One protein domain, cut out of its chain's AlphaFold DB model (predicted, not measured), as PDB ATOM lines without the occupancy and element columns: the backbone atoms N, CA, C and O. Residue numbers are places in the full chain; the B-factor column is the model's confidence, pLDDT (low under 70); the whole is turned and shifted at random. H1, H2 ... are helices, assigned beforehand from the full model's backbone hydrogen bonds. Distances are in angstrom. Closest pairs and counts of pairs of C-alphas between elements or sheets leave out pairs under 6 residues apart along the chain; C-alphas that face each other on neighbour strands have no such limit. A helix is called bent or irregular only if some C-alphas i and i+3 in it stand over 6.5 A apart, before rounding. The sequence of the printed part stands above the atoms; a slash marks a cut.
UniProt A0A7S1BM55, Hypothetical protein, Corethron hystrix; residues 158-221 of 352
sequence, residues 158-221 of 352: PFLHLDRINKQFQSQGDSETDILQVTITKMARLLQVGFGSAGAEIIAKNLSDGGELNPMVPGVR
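AT A GLANCE: This is residues 158 to 221 of the 352 residues of the protein "Hypothetical protein" of Corethron hystrix (UniProt A0A7S1BM55). A long bent helix, H2, makes a corner: the short helix H1 lies side by side with its first arm, H2a, as a helical hairpin, and the second arm, H2b, turns off steeply at the far end, followed by a tail, residues 208 to 221, with no named element. The printed part has 64 residues with two named helices, H1 then H2, and no named strand, all helix in class. It is loose, with a radius of gyration of the C-alphas of 14.9 A, and spans 48 by 22 by 16 A.

IN THESE COORDINATES: H2, residues 176 to 207, was assigned as one helix by its hydrogen bonds but is bent: C-alphas 194 and 197 are 9.5 A apart. H2a, residues 176 to 194, is 26.8 A long, from C-alpha 176 at (87.138, 204.135, 132.933). H2b, residues 197 to 207, is 15.6 A long, ending with C-alpha 207 at (75.328, 184.677, 115.225). H1, residues 162 to 169, is 10.9 A long.

HOW THE PARTS SIT: H2a touches H1, closest at the C-alphas of Thr 185 and Leu 162, 6.8 A, a hairpin at a shallow tilt of 18 degrees, opposite ways. H2a and H2b are close but not clearly touching, closest at the C-alphas of Gln 192 and Ala 200, 6.7 A, at a steep tilt of 63 degrees. H1 and H2b are apart. Every O i to N i+4 pair is within hydrogen-bond range in H2a, against 2 of 4 in H1 and 5 of 7 in H2b.

THE WHOLE: The two C-alphas farthest apart, of Asp 174 and Arg 221, are 49.4 A apart. The printed part has no cut, and the link from H1 to H2 is short. Mean pLDDT of the printed part is 71.1, with residues 158 to 174, 197 to 198 and 208 to 214 under 70.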
ATOM      1  N   PRO A 158      70.816 189.839 120.331       68.06
ATOM      2  CA  PRO A 158      70.984 191.273 120.092       68.06
ATOM      3  C   PRO A 158      69.730 192.105 120.429       68.06
ATOM      4  O   PRO A 158      69.776 193.332 120.384       68.06
ATOM      5  N   PHE A 159      68.611 191.457 120.779       66.19
ATOM      6  CA  PHE A 159      67.348 192.076 121.189       66.19
ATOM      7  C   PHE A 159      67.182 192.199 122.710       66.19
ATOM      8  O   PHE A 159      66.119 192.614 123.182       66.19
ATOM      9  N   LEU A 160      68.204 191.841 123.499       66.19
ATOM     10  CA  LEU A 160      68.173 191.990 124.952       66.19
ATOM     11  C   LEU A 160      67.807 193.439 125.311       66.19
ATOM     12  O   LEU A 160      68.520 194.361 124.936       66.19
ATOM     13  N   HIS A 161      66.708 193.665 126.042       65.94
ATOM     14  CA  HIS A 161      66.288 195.014 126.440       65.94
ATOM     15  C   HIS A 161      67.335 195.676 127.351       65.94
ATOM     16  O   HIS A 161      67.309 195.563 128.581       65.94
ATOM     17  N   LEU A 162      68.242 196.428 126.726       66.81
ATOM     18  CA  LEU A 162      69.350 197.134 127.364       66.81
ATOM     19  C   LEU A 162      68.887 198.302 128.246       66.81
ATOM     20  O   LEU A 162      69.713 198.978 128.855       66.81
ATOM     21  N   ASP A 163      67.588 198.596 128.311       63.19
ATOM     22  CA  ASP A 163      67.007 199.629 129.179       63.19
ATOM     23  C   ASP A 163      67.090 199.284 130.659       63.19
ATOM     24  O   ASP A 163      67.308 200.175 131.482       63.19
ATOM     25  N   ARG A 164      67.005 197.994 131.001       62.56
ATOM     26  CA  ARG A 164      67.233 197.540 132.379       62.56
ATOM     27  C   ARG A 164      68.702 197.664 132.772       62.56
ATOM     28  O   ARG A 164      68.997 198.096 133.878       62.56
ATOM     29  N   ILE A 165      69.591 197.346 131.832       62.19
ATOM     30  CA  ILE A 165      71.045 197.440 131.988       62.19
ATOM     31  C   ILE A 165      71.417 198.915 132.182       62.19
ATOM     32  O   ILE A 165      71.909 199.277 133.238       62.19
ATOM     33  N   ASN A 166      71.053 199.809 131.261       63.19
ATOM     34  CA  ASN A 166      71.437 201.227 131.306       63.19
ATOM     35  C   ASN A 166      70.959 201.980 132.571       63.19
ATOM     36  O   ASN A 166      71.681 202.836 133.076       63.19
ATOM     37  N   LYS A 167      69.784 201.642 133.132       61.19
ATOM     38  CA  LYS A 167      69.302 202.240 134.396       61.19
ATOM     39  C   LYS A 167      70.163 201.880 135.611       61.19
ATOM     40  O   LYS A 167      70.203 202.657 136.555       61.19
ATOM     41  N   GLN A 168      70.851 200.740 135.591       59.28
ATOM     42  CA  GLN A 168      71.754 200.327 136.668       59.28
ATOM     43  C   GLN A 168      73.079 201.107 136.665       59.28
ATOM     44  O   GLN A 168      73.684 201.266 137.721       59.28
ATOM     45  N   PHE A 169      73.513 201.625 135.508       60.44
ATOM     46  CA  PHE A 169      74.841 202.234 135.336       60.44
ATOM     47  C   PHE A 169      74.851 203.766 135.392       60.44
ATOM     48  O   PHE A 169      75.911 204.359 135.554       60.44
ATOM     49  N   GLN A 170      73.693 204.435 135.325       55.66
ATOM     50  CA  GLN A 170      73.632 205.899 135.467       55.66
ATOM     51  C   GLN A 170      73.981 206.405 136.881       55.66
ATOM     52  O   GLN A 170      74.086 207.613 137.078       55.66
ATOM     53  N   SER A 171      74.180 205.517 137.861       53.09
ATOM     54  CA  SER A 171      74.462 205.889 139.254       53.09
ATOM     55  C   SER A 171      75.940 205.815 139.670       53.09
ATOM     56  O   SER A 171      76.242 206.215 140.790       53.09
ATOM     57  N   GLN A 172      76.862 205.334 138.828       54.97
ATOM     58  CA  GLN A 172      78.292 205.211 139.173       54.97
ATOM     59  C   GLN A 172      79.169 205.392 137.927       54.97
ATOM     60  O   GLN A 172      79.515 204.425 137.262       54.97
ATOM     61  N   GLY A 173      79.486 206.638 137.580       52.78
ATOM     62  CA  GLY A 173      80.280 206.982 136.396       52.78
ATOM     63  C   GLY A 173      81.659 207.545 136.728       52.78
ATOM     64  O   GLY A 173      82.025 208.554 136.138       52.78
ATOM     65  N   ASP A 174      82.394 206.934 137.663       65.00
ATOM     66  CA  ASP A 174      83.717 207.439 138.076       65.00
ATOM     67  C   ASP A 174      84.897 206.607 137.528       65.00
ATOM     68  O   ASP A 174      86.023 207.100 137.532       65.00
ATOM     69  N   SER A 175      84.683 205.372 137.043       71.81
ATOM     70  CA  SER A 175      85.757 204.505 136.517       71.81
ATOM     71  C   SER A 175      85.762 204.421 134.985       71.81
ATOM     72  O   SER A 175      84.712 204.337 134.348       71.81
ATOM     73  N   GLU A 176      86.954 204.349 134.380       79.88
ATOM     74  CA  GLU A 176      87.138 204.135 132.933       79.88
ATOM     75  C   GLU A 176      86.432 202.861 132.437       79.88
ATOM     76  O   GLU A 176      85.845 202.846 131.353       79.88
ATOM     77  N   THR A 177      86.422 201.801 133.250       79.38
ATOM     78  CA  THR A 177      85.735 200.534 132.941       79.38
ATOM     79  C   THR A 177      84.225 200.702 132.826       79.38
ATOM     80  O   THR A 177      83.596 200.103 131.952       79.38
ATOM     81  N   ASP A 178      83.639 201.566 133.655       77.19
ATOM     82  CA  ASP A 178      82.199 201.824 133.646       77.19
ATOM     83  C   ASP A 178      81.817 202.590 132.374       77.19
ATOM     84  O   ASP A 178      80.819 202.279 131.715       77.19
ATOM     85  N   ILE A 179      82.669 203.534 131.953       81.56
ATOM     86  CA  ILE A 179      82.516 204.260 130.686       81.56
ATOM     87  C   ILE A 179      82.554 203.289 129.499       81.56
ATOM     88  O   ILE A 179      81.712 203.387 128.597       81.56
ATOM     89  N   LEU A 180      83.483 202.328 129.491       83.06
ATOM     90  CA  LEU A 180      83.562 201.311 128.439       83.06
ATOM     91  C   LEU A 180      82.300 200.440 128.397       83.06
ATOM     92  O   LEU A 180      81.744 200.212 127.321       83.06
ATOM     93  N   GLN A 181      81.785 200.012 129.548       77.25
ATOM     94  CA  GLN A 181      80.564 199.210 129.625       77.25
ATOM     95  C   GLN A 181      79.324 199.970 129.122       77.25
ATOM     96  O   GLN A 181      78.505 199.423 128.367       77.25
ATOM     97  N   VAL A 182      79.196 201.252 129.478       80.12
ATOM     98  CA  VAL A 182      78.147 202.138 128.951       80.12
ATOM     99  C   VAL A 182      78.296 202.311 127.440       80.12
ATOM    100  O   VAL A 182      77.298 202.289 126.716       80.12
ATOM    101  N   THR A 183      79.526 202.442 126.946       84.69
ATOM    102  CA  THR A 183      79.811 202.586 125.512       84.69
ATOM    103  C   THR A 183      79.396 201.339 124.734       84.69
ATOM    104  O   THR A 183      78.653 201.466 123.762       84.69
ATOM    105  N   ILE A 184      79.749 200.139 125.206       83.44
ATOM    106  CA  ILE A 184      79.301 198.865 124.612       83.44
ATOM    107  C   ILE A 184      77.769 198.797 124.574       83.44
ATOM    108  O   ILE A 184      77.178 198.462 123.548       83.44
ATOM    109  N   THR A 185      77.110 199.184 125.668       80.12
ATOM    110  CA  THR A 185      75.642 199.200 125.747       80.12
ATOM    111  C   THR A 185      75.032 200.173 124.731       80.12
ATOM    112  O   THR A 185      74.030 199.856 124.090       80.12
ATOM    113  N   LYS A 186      75.629 201.353 124.536       81.94
ATOM    114  CA  LYS A 186      75.192 202.321 123.518       81.94
ATOM    115  C   LYS A 186      75.410 201.799 122.098       81.94
ATOM    116  O   LYS A 186      74.501 201.921 121.283       81.94
ATOM    117  N   MET A 187      76.563 201.196 121.808       83.12
ATOM    118  CA  MET A 187      76.846 200.595 120.499       83.12
ATOM    119  C   MET A 187      75.830 199.504 120.163       83.12
ATOM    120  O   MET A 187      75.275 199.495 119.069       83.12
ATOM    121  N   ALA A 188      75.507 198.644 121.126       77.75
ATOM    122  CA  ALA A 188      74.492 197.619 120.947       77.75
ATOM    123  C   ALA A 188      73.087 198.189 120.685       77.75
ATOM    124  O   ALA A 188      72.377 197.695 119.812       77.75
ATOM    125  N   ARG A 189      72.695 199.275 121.368       77.88
ATOM    126  CA  ARG A 189      71.436 199.983 121.060       77.88
ATOM    127  C   ARG A 189      71.430 200.549 119.646       77.88
ATOM    128  O   ARG A 189      70.427 200.432 118.952       77.88
ATOM    129  N   LEU A 190      72.534 201.160 119.218       81.00
ATOM    130  CA  LEU A 190      72.661 201.694 117.861       81.00
ATOM    131  C   LEU A 190      72.551 200.579 116.815       81.00
ATOM    132  O   LEU A 190      71.867 200.761 115.813       81.00
ATOM    133  N   LEU A 191      73.148 199.414 117.075       77.44
ATOM    134  CA  LEU A 191      72.993 198.226 116.232       77.44
ATOM    135  C   LEU A 191      71.536 197.752 116.178       77.44
ATOM    136  O   LEU A 191      71.026 197.491 115.093       77.44
ATOM    137  N   GLN A 192      70.836 197.703 117.315       73.31
ATOM    138  CA  GLN A 192      69.420 197.319 117.360       73.31
ATOM    139  C   GLN A 192      68.538 198.275 116.543       73.31
ATOM    140  O   GLN A 192      67.651 197.828 115.815       73.31
ATOM    141  N   VAL A 193      68.807 199.582 116.615       74.62
ATOM    142  CA  VAL A 193      68.132 200.591 115.784       74.62
ATOM    143  C   VAL A 193      68.460 200.388 114.301       74.62
ATOM    144  O   VAL A 193      67.560 200.464 113.470       74.62
ATOM    145  N   GLY A 194      69.720 200.096 113.967       75.12
ATOM    146  CA  GLY A 194      70.165 199.881 112.587       75.12
ATOM    147  C   GLY A 194      69.589 198.621 111.933       75.12
ATOM    148  O   GLY A 194      69.233 198.656 110.758       75.12
ATOM    149  N   PHE A 195      69.465 197.517 112.674       74.44
ATOM    150  CA  PHE A 195      68.919 196.258 112.153       74.44
ATOM    151  C   PHE A 195      67.387 196.201 112.179       74.44
ATOM    152  O   PHE A 195      66.779 195.472 111.390       74.44
ATOM    153  N   GLY A 196      66.747 196.946 113.083       73.62
ATOM    154  CA  GLY A 196      65.306 196.873 113.299       73.62
ATOM    155  C   GLY A 196      64.837 195.491 113.777       73.62
ATOM    156  O   GLY A 196      65.623 194.567 113.990       73.62
ATOM    157  N   SER A 197      63.524 195.325 113.944       68.00
ATOM    158  CA  SER A 197      62.937 194.076 114.455       68.00
ATOM    159  C   SER A 197      63.175 192.873 113.539       68.00
ATOM    160  O   SER A 197      63.457 191.779 114.015       68.00
ATOM    161  N   ALA A 198      63.100 193.076 112.222       68.62
ATOM    162  CA  ALA A 198      63.284 192.008 111.244       68.62
ATOM    163  C   ALA A 198      64.760 191.665 110.995       68.62
ATOM    164  O   ALA A 198      65.095 190.487 110.893       68.62
ATOM    165  N   GLY A 199      65.643 192.665 110.901       72.69
ATOM    166  CA  GLY A 199      67.066 192.420 110.667       72.69
ATOM    167  C   GLY A 199      67.736 191.782 111.876       72.69
ATOM    168  O   GLY A 199      68.559 190.891 111.710       72.69
ATOM    169  N   ALA A 200      67.340 192.151 113.094       72.06
ATOM    170  CA  ALA A 200      67.945 191.570 114.285       72.06
ATOM    171  C   ALA A 200      67.622 190.078 114.463       72.06
ATOM    172  O   ALA A 200      68.478 189.348 114.940       72.06
ATOM    173  N   GLU A 201      66.433 189.608 114.058       72.56
ATOM    174  CA  GLU A 201      66.086 188.175 114.055       72.56
ATOM    175  C   GLU A 201      67.014 187.385 113.117       72.56
ATOM    176  O   GLU A 201      67.539 186.331 113.477       72.56
ATOM    177  N   ILE A 202      67.277 187.941 111.930       75.06
ATOM    178  CA  ILE A 202      68.195 187.361 110.945       75.06
ATOM    179  C   ILE A 202      69.622 187.350 111.500       75.06
ATOM    180  O   ILE A 202      70.289 186.321 111.451       75.06
ATOM    181  N   ILE A 203      70.086 188.471 112.052       75.12
ATOM    182  CA  ILE A 203      71.431 188.606 112.621       75.12
ATOM    183  C   ILE A 203      71.610 187.660 113.817       75.12
ATOM    184  O   ILE A 203      72.580 186.915 113.841       75.12
ATOM    185  N   ALA A 204      70.650 187.584 114.743       73.19
ATOM    186  CA  ALA A 204      70.689 186.663 115.882       73.19
ATOM    187  C   ALA A 204      70.839 185.201 115.439       73.19
ATOM    188  O   ALA A 204      71.703 184.491 115.942       73.19
ATOM    189  N   LYS A 205      70.050 184.773 114.446       73.88
ATOM    190  CA  LYS A 205      70.131 183.417 113.887       73.88
ATOM    191  C   LYS A 205      71.471 183.140 113.198       73.88
ATOM    192  O   LYS A 205      71.954 182.019 113.238       73.88
ATOM    193  N   ASN A 206      72.065 184.145 112.556       72.31
ATOM    194  CA  ASN A 206      73.382 183.995 111.938       72.31
ATOM    195  C   ASN A 206      74.536 184.043 112.959       72.31
ATOM    196  O   ASN A 206      75.613 183.546 112.659       72.31
ATOM    197  N   LEU A 207      74.334 184.629 114.145       72.25
ATOM    198  CA  LEU A 207      75.328 184.677 115.225       72.25
ATOM    199  C   LEU A 207      75.236 183.499 116.212       72.25
ATOM    200  O   LEU A 207      76.212 183.230 116.911       72.25
ATOM    201  N   SER A 208      74.102 182.791 116.286       67.25
ATOM    202  CA  SER A 208      73.878 181.722 117.273       67.25
ATOM    203  C   SER A 208      74.742 180.470 117.073       67.25
ATOM    204  O   SER A 208      74.963 179.744 118.038       67.25
ATOM    205  N   ASP A 209      75.271 180.238 115.868       67.25
ATOM    206  CA  ASP A 209      76.115 179.069 115.551       67.25
ATOM    207  C   ASP A 209      77.606 179.263 115.901       67.25
ATOM    208  O   ASP A 209      78.461 178.466 115.521       67.25
ATOM    209  N   GLY A 210      77.943 180.293 116.686       61.31
ATOM    210  CA  GLY A 210      79.238 180.387 117.368       61.31
ATOM    211  C   GLY A 210      80.446 180.742 116.492       61.31
ATOM    212  O   GLY A 210      81.564 180.759 117.008       61.31
ATOM    213  N   GLY A 211      80.269 181.075 115.210       63.34
ATOM    214  CA  GLY A 211      81.378 181.537 114.375       63.34
ATOM    215  C   GLY A 211      81.003 181.851 112.928       63.34
ATOM    216  O   GLY A 211      80.339 181.056 112.280       63.34
ATOM    217  N   GLU A 212      81.490 183.006 112.462       64.19
ATOM    218  CA  GLU A 212      81.332 183.635 111.138       64.19
ATOM    219  C   GLU A 212      79.896 183.917 110.664       64.19
ATOM    220  O   GLU A 212      79.105 183.036 110.342       64.19
ATOM    221  N   LEU A 213      79.588 185.214 110.533       68.75
ATOM    222  CA  LEU A 213      78.388 185.684 109.849       68.75
ATOM    223  C   LEU A 213      78.415 185.163 108.407       68.75
ATOM    224  O   LEU A 213      79.212 185.639 107.598       68.75
ATOM    225  N   ASN A 214      77.520 184.237 108.071       69.19
ATOM    226  CA  ASN A 214      77.306 183.817 106.694       69.19
ATOM    227  C   ASN A 214      76.156 184.635 106.071       69.19
ATOM    228  O   ASN A 214      74.990 184.290 106.247       69.19
ATOM    229  N   PRO A 215      76.431 185.701 105.300       71.00
ATOM    230  CA  PRO A 215      75.375 186.509 104.691       71.00
ATOM    231  C   PRO A 215      74.605 185.767 103.584       71.00
ATOM    232  O   PRO A 215      73.605 186.286 103.095       71.00
ATOM    233  N   MET A 216      75.051 184.571 103.180       77.06
ATOM    234  CA  MET A 216      74.467 183.788 102.088       77.06
ATOM    235  C   MET A 216      73.479 182.718 102.575       77.06
ATOM    236  O   MET A 216      73.135 181.809 101.818       77.06
ATOM    237  N   VAL A 217      72.998 182.808 103.821       71.31
ATOM    238  CA  VAL A 217      71.937 181.923 104.320       71.31
ATOM    239  C   VAL A 217      70.633 182.177 103.541       71.31
ATOM    240  O   VAL A 217      70.184 183.324 103.455       71.31
ATOM    241  N   PRO A 218      69.987 181.131 102.985       75.06
ATOM    242  CA  PRO A 218      68.717 181.274 102.285       75.06
ATOM    243  C   PRO A 218      67.634 181.907 103.167       75.06
ATOM    244  O   PRO A 218      67.406 181.487 104.304       75.06
ATOM    245  N   GLY A 219      66.939 182.909 102.626       73.56
ATOM    246  CA  GLY A 219      65.808 183.545 103.299       73.56
ATOM    247  C   GLY A 219      64.611 182.603 103.459       73.56
ATOM    248  O   GLY A 219      64.450 181.634 102.718       73.56
ATOM    249  N   VAL A 220      63.736 182.914 104.416       74.00
ATOM    250  CA  VAL A 220      62.474 182.190 104.627       74.00
ATOM    251  C   VAL A 220      61.332 182.977 103.994       74.00
ATOM    252  O   VAL A 220      61.302 184.207 104.059       74.00
ATOM    253  N   ARG A 221      60.372 182.277 103.381       77.06
ATOM    254  CA  ARG A 221      59.166 182.916 102.849       77.06
ATOM    255  C   ARG A 221      58.314 183.442 104.004       77.06
ATOM    256  O   ARG A 221      57.983 182.694 104.918       77.06
TER     257      ARG A 221